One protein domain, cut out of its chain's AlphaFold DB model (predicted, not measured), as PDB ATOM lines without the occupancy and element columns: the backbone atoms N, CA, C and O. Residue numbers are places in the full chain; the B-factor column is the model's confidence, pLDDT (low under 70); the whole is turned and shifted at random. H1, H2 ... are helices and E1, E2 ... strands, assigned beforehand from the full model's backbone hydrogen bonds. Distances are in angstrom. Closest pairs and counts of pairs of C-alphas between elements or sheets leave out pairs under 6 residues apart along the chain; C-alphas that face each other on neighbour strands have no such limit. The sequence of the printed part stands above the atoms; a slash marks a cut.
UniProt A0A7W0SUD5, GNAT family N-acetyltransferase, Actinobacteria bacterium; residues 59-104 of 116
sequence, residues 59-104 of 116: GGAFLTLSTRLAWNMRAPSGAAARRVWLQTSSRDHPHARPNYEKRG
ATOM      1  N   GLY A  59      -2.520  34.129 188.985       94.50
ATOM      2  CA  GLY A  59      -2.414  35.539 188.577       94.50
ATOM      3  C   GLY A  59      -2.341  36.514 189.753       94.50
ATOM      4  O   GLY A  59      -1.738  37.581 189.649       94.50
ATOM      5  N   GLY A  60      -2.915  36.133 190.895       95.12
ATOM      6  CA  GLY A  60      -2.827  36.913 192.121       95.12
ATOM      7  C   GLY A  60      -1.430  36.896 192.732       95.12
ATOM      8  O   GLY A  60      -0.882  37.954 193.031       95.12
ATOM      9  N   ALA A  61      -0.863  35.699 192.900       95.50
ATOM     10  CA  ALA A  61       0.482  35.523 193.436       95.50
ATOM     11  C   ALA A  61       1.531  36.139 192.504       95.50
ATOM     12  O   ALA A  61       2.419  36.857 192.964       95.50
ATOM     13  N   PHE A  62       1.373  35.930 191.193       97.56
ATOM     14  CA  PHE A  62       2.292  36.468 190.206       97.56
ATOM     15  C   PHE A  62       2.310  37.999 190.229       97.56
ATOM     16  O   PHE A  62       3.376  38.587 190.374       97.56
ATOM     17  N   LEU A  63       1.144  38.656 190.222       97.69
ATOM     18  CA  LEU A  63       1.077  40.116 190.310       97.69
ATOM     19  C   LEU A  63       1.707  40.656 191.604       97.69
ATOM     20  O   LEU A  63       2.396  41.675 191.572       97.69
ATOM     21  N   THR A  64       1.505  39.988 192.743       97.69
ATOM     22  CA  THR A  64       2.146  40.383 194.006       97.69
ATOM     23  C   THR A  64       3.671  40.325 193.907       97.69
ATOM     24  O   THR A  64       4.338  41.263 194.345       97.69
ATOM     25  N   LEU A  65       4.233  39.263 193.321       97.62
ATOM     26  CA  LEU A  65       5.679  39.145 193.114       97.62
ATOM     27  C   LEU A  65       6.193  40.209 192.138       97.62
ATOM     28  O   LEU A  65       7.139  40.919 192.471       97.62
ATOM     29  N   SER A  66       5.521  40.396 191.003       98.38
ATOM     30  CA  SER A  66       5.846  41.431 190.016       98.38
ATOM     31  C   SER A  66       5.846  42.836 190.617       98.38
ATOM     32  O   SER A  66       6.768  43.614 190.394       98.38
ATOM     33  N   THR A  67       4.856  43.147 191.455       98.31
ATOM     34  CA  THR A  67       4.760  44.451 192.129       98.31
ATOM     35  C   THR A  67       5.915  44.649 193.117       98.31
ATOM     36  O   THR A  67       6.466  45.742 193.214       98.31
ATOM     37  N   ARG A  68       6.334  43.595 193.832       98.25
ATOM     38  CA  ARG A  68       7.513  43.652 194.714       98.25
ATOM     39  C   ARG A  68       8.805  43.853 193.927       98.25
ATOM     40  O   ARG A  68       9.662  44.605 194.379       98.25
ATOM     41  N   LEU A  69       8.953  43.197 192.775       98.31
ATOM     42  CA  LEU A  69      10.096  43.414 191.887       98.31
ATOM     43  C   LEU A  69      10.147  44.878 191.437       98.31
ATOM     44  O   LEU A  69      11.191  45.505 191.588       98.31
ATOM     45  N   ALA A  70       9.011  45.443 191.014       98.44
ATOM     46  CA  ALA A  70       8.907  46.839 190.590       98.44
ATOM     47  C   ALA A  70       9.330  47.829 191.688       98.44
ATOM     48  O   ALA A  70      10.157  48.704 191.443       98.44
ATOM     49  N   TRP A  71       8.848  47.656 192.922       98.38
ATOM     50  CA  TRP A  71       9.243  48.516 194.047       98.38
ATOM     51  C   TRP A  71      10.725  48.408 194.432       98.38
ATOM     52  O   TRP A  71      11.275  49.344 195.010       98.38
ATOM     53  N   ASN A  72      11.381  47.290 194.113       98.06
ATOM     54  CA  ASN A  72      12.805  47.087 194.381       98.06
ATOM     55  C   ASN A  72      13.718  47.598 193.256       98.06
ATOM     56  O   ASN A  72      14.943  47.568 193.407       98.06
ATOM     57  N   MET A  73      13.166  48.060 192.131       97.50
ATOM     58  CA  MET A  73      13.968  48.608 191.042       97.50
ATOM     59  C   MET A  73      14.586  49.960 191.411       97.50
ATOM     60  O   MET A  73      14.067  50.740 192.216       97.50
ATOM     61  N   ARG A  74      15.718  50.241 190.767       96.94
ATOM     62  CA  ARG A  74      16.312  51.574 190.697       96.94
ATOM     63  C   ARG A  74      16.151  52.088 189.276       96.94
ATOM     64  O   ARG A  74      16.366  51.337 188.326       96.94
ATOM     65  N   ALA A  75      15.782  53.355 189.152       95.69
ATOM     66  CA  ALA A  75      15.748  54.043 187.873       95.69
ATOM     67  C   ALA A  75      17.153  54.106 187.247       95.69
ATOM     68  O   ALA A  75      18.143  54.059 187.984       95.69
ATOM     69  N   PRO A  76      17.273  54.322 185.925       94.56
ATOM     70  CA  PRO A  76      18.562  54.602 185.282       94.56
ATOM     71  C   PRO A  76      19.317  55.787 185.911       94.56
ATOM     72  O   PRO A  76      20.542  55.814 185.913       94.56
ATOM     73  N   SER A  77      18.591  56.741 186.503       95.31
ATOM     74  CA  SER A  77      19.140  57.868 187.271       95.31
ATOM     75  C   SER A  77      19.683  57.487 188.659       95.31
ATOM     76  O   SER A  77      20.253  58.331 189.345       95.31
ATOM     77  N   GLY A  78      19.465  56.250 189.115       95.94
ATOM     78  CA  GLY A  78      19.740  55.778 190.475       95.94
ATOM     79  C   GLY A  78      18.597  56.005 191.473       95.94
ATOM     80  O   GLY A  78      18.676  55.530 192.609       95.94
ATOM     81  N   ALA A  79      17.518  56.691 191.077       97.06
ATOM     82  CA  ALA A  79      16.387  56.971 191.959       97.06
ATOM     83  C   ALA A  79      15.678  55.690 192.439       97.06
ATOM     84  O   ALA A  79      15.594  54.685 191.730       97.06
ATOM     85  N   ALA A  80      15.146  55.730 193.664       98.00
ATOM     86  CA  ALA A  80      14.242  54.703 194.172       98.00
ATOM     87  C   ALA A  80      12.912  54.704 193.413       98.00
ATOM     88  O   ALA A  80      12.444  55.769 193.007       98.00
ATOM     89  N   ALA A  81      12.274  53.536 193.308       98.12
ATOM     90  CA  ALA A  81      10.888  53.466 192.872       98.12
ATOM     91  C   ALA A  81       9.999  54.318 193.798       98.12
ATOM     92  O   ALA A  81      10.003  54.139 195.018       98.12
ATOM     93  N   ARG A  82       9.238  55.250 193.218       97.94
ATOM     94  CA  ARG A  82       8.274  56.113 193.928       97.94
ATOM     95  C   ARG A  82       6.823  55.793 193.589       97.94
ATOM     96  O   ARG A  82       5.923  56.181 194.328       97.94
ATOM     97  N   ARG A  83       6.589  55.111 192.467       97.81
ATOM     98  CA  ARG A  83       5.262  54.724 191.989       97.81
ATOM     99  C   ARG A  83       5.376  53.492 191.110       97.81
ATOM    100  O   ARG A  83       6.222  53.459 190.225       97.81
ATOM    101  N   VAL A  84       4.473  52.539 191.308       98.44
ATOM    102  CA  VAL A  84       4.271  51.414 190.393       98.44
ATOM    103  C   VAL A  84       2.939  51.607 189.688       98.44
ATOM    104  O   VAL A  84       1.928  51.879 190.340       98.44
ATOM    105  N   TRP A  85       2.932  51.505 188.364       98.00
ATOM    106  CA  TRP A  85       1.734  51.702 187.557       98.00
ATOM    107  C   TRP A  85       1.607  50.633 186.475       98.00
ATOM    108  O   TRP A  85       2.565  49.945 186.139       98.00
ATOM    109  N   LEU A  86       0.395  50.474 185.958       97.44
ATOM    110  CA  LEU A  86       0.096  49.644 184.798       97.44
ATOM    111  C   LEU A  86      -1.076  50.249 184.038       97.44
ATOM    112  O   LEU A  86      -1.860  51.024 184.599       97.44
ATOM    113  N   GLN A  87      -1.206  49.876 182.772       94.00
ATOM    114  CA  GLN A  87      -2.382  50.174 181.968       94.00
ATOM    115  C   GLN A  87      -3.251  48.927 181.849       94.00
ATOM    116  O   GLN A  87      -2.759  47.811 181.716       94.00
ATOM    117  N   THR A  88      -4.564  49.129 181.910       91.56
ATOM    118  CA  THR A  88      -5.547  48.080 181.650       91.56
ATOM    119  C   THR A  88      -6.680  48.648 180.809       91.56
ATOM    120  O   THR A  88      -7.011  49.833 180.907       91.56
ATOM    121  N   SER A  89      -7.262  47.807 179.963       88.38
ATOM    122  CA  SER A  89      -8.353  48.147 179.060       88.38
ATOM    123  C   SER A  89      -9.578  47.271 179.322       88.38
ATOM    124  O   SER A  89      -9.486  46.186 179.891       88.38
ATOM    125  N   SER A  90     -10.749  47.701 178.849       77.00
ATOM    126  CA  SER A  90     -11.963  46.872 178.882       77.00
ATOM    127  C   SER A  90     -11.884  45.622 177.997       77.00
ATOM    128  O   SER A  90     -12.771  44.777 178.074       77.00
ATOM    129  N   ARG A  91     -10.850  45.503 177.151       83.06
ATOM    130  CA  ARG A  91     -10.585  44.321 176.321       83.06
ATOM    131  C   ARG A  91      -9.727  43.279 177.038       83.06
ATOM    132  O   ARG A  91      -9.565  42.181 176.513       83.06
ATOM    133  N   ASP A  92      -9.172  43.615 178.198       85.44
ATOM    134  CA  ASP A  92      -8.365  42.681 178.972       85.44
ATOM    135  C   ASP A  92      -9.254  41.607 179.606       85.44
ATOM    136  O   ASP A  92     -10.484  41.710 179.642       85.44
ATOM    137  N   HIS A  93      -8.622  40.567 180.157       81.50
ATOM    138  CA  HIS A  93      -9.340  39.511 180.859       81.50
ATOM    139  C   HIS A  93     -10.296  40.112 181.914       81.50
ATOM    140  O   HIS A  93      -9.857  40.958 182.698       81.50
ATOM    141  N   PRO A  94     -11.556  39.645 182.044       84.25
ATOM    142  CA  PRO A  94     -12.531  40.198 183.001       84.25
ATOM    143  C   PRO A  94     -12.061  40.220 184.466       84.25
ATOM    144  O   PRO A  94     -12.586  40.950 185.303       84.25
ATOM    145  N   HIS A  95     -11.056  39.407 184.789       84.81
ATOM    146  CA  HIS A  95     -10.437  39.342 186.115       84.81
ATOM    147  C   HIS A  95      -9.232  40.273 186.300       84.81
ATOM    148  O   HIS A  95      -8.763  40.387 187.426       84.81
ATOM    149  N   ALA A  96      -8.738  40.948 185.258       87.25
ATOM    150  CA  ALA A  96      -7.546  41.793 185.321       87.25
ATOM    151  C   ALA A  96      -7.738  42.960 186.297       87.25
ATOM    152  O   ALA A  96      -7.060  43.028 187.323       87.25
ATOM    153  N   ARG A  97      -8.735  43.818 186.053       90.56
ATOM    154  CA  ARG A  97      -9.014  44.975 186.915       90.56
ATOM    155  C   ARG A  97      -9.296  44.596 188.381       90.56
ATOM    156  O   ARG A  97      -8.604  45.129 189.248       90.56
ATOM    157  N   PRO A  98     -10.199  43.638 188.691       92.56
ATOM    158  CA  PRO A  98     -10.381  43.179 190.069       92.56
ATOM    159  C   PRO A  98      -9.106  42.601 190.695       92.56
ATOM    160  O   PRO A  98      -8.911  42.701 191.907       92.56
ATOM    161  N   ASN A  99      -8.233  41.971 189.898       92.38
ATOM    162  CA  ASN A  99      -6.952  41.469 190.384       92.38
ATOM    163  C   ASN A  99      -6.045  42.628 190.814       92.38
ATOM    164  O   ASN A  99      -5.520  42.562 191.923       92.38
ATOM    165  N   TYR A 100      -5.922  43.678 189.995       95.00
ATOM    166  CA  TYR A 100      -5.127  44.875 190.293       95.00
ATOM    167  C   TYR A 100      -5.629  45.605 191.544       95.00
ATOM    168  O   TYR A 100      -4.854  45.845 192.470       95.00
ATOM    169  N   GLU A 101      -6.933  45.882 191.625       95.00
ATOM    170  CA  GLU A 101      -7.536  46.602 192.757       95.00
ATOM    171  C   GLU A 101      -7.316  45.859 194.088       95.00
ATOM    172  O   GLU A 101      -6.894  46.453 195.080       95.00
ATOM    173  N   LYS A 102      -7.459  44.525 194.101       95.69
ATOM    174  CA  LYS A 102      -7.162  43.683 195.279       95.69
ATOM    175  C   LYS A 102      -5.692  43.720 195.729       95.69
ATOM    176  O   LYS A 102      -5.392  43.222 196.810       95.69
ATOM    177  N   ARG A 103      -4.770  44.239 194.909       95.44
ATOM    178  CA  ARG A 103      -3.331  44.370 195.220       95.44
ATOM    179  C   ARG A 103      -2.926  45.824 195.468       95.44
ATOM    180  O   ARG A 103      -1.739  46.126 195.511       95.44
ATOM    181  N   GLY A 104      -3.904  46.704 195.680       95.62
ATOM    182  CA  GLY A 104      -3.673  48.091 196.079       95.62
ATOM    183  C   GLY A 104      -3.472  49.057 194.915       95.62
ATOM    184  O   GLY A 104      -3.162  50.219 195.158       95.62
TER     185      GLY A 104
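What this domain is: This is residues 59 to 104 of the 116 residues of the protein "GNAT family N-acetyltransferase" of Actinobacteria bacterium (UniProt A0A7W0SUD5). The printed part makes a long, narrow, open loop: helix H1 runs along one long side, the chain turns round at residues 76 to 78, and a drawn-out stretch holding the short strand E1 folds back over the other side. At the far end, round residues 89 to 94, it turns again and comes back with the short helix H2 to the neighbourhood of the first residues of H1. The printed part has 46 residues, with two named helices and one named strand in the order H1, E1, H2; the class is mostly helix, and E1 pairs with no named strand. The whole is loose, with a radius of gyration of the C-alphas of 12.4 A, and elongated, with spans of 37 by 20 by 13 A.

How they stand to each other: H1, residues 59 to 71, comes first. After a long link of 11 residues follows E1, residues 83 to 86. H1 and E1 have 4 pairs of C-alphas within 8 A, and the closest C-alphas of the two, those of Ala 70 and Val 84, are 6.5 A apart. A short link of 9 residues goes on from E1 to H2, residues 96 to 101. E1 and H2 are apart. H2 and H1 only just touch, with 3 pairs of C-alphas within 8 A, and H1 does so with residues 59 to 63 alone. Their closest C-alphas are those of Gly 60 and Asn 99, 6.4 A apart. The two helices run the same way at a steep tilt of 57 degrees. In H1 and H2 every pair of O i and N i+4 is within hydrogen-bond range.

Where its parts are: H1 begins at C-alpha 59, at (-2.414, 35.539, 188.577), and ends at C-alpha 71, at (9.243, 48.516, 194.047), a length of 18.3 A from first to last C-alpha. E1 measures 10.2 A from C-alpha 83 to C-alpha 86. H2 measures 8.9 A and ends at C-alpha 101, at (-7.536, 46.602, 192.757).

The domain as a whole: The two C-alphas farthest apart, those of Gly 78 and Pro 94, are 36.6 A from each other. Gly 78 stands in the link from H1 to E1, which is long, and Pro 94 in the link from E1 to H2. The first and last printed C-alphas, those of Gly 59 and Gly 104, are 14.7 A apart. The printed part has no cut. The mean pLDDT of the printed part is 94.2, and no printed residue is under 70.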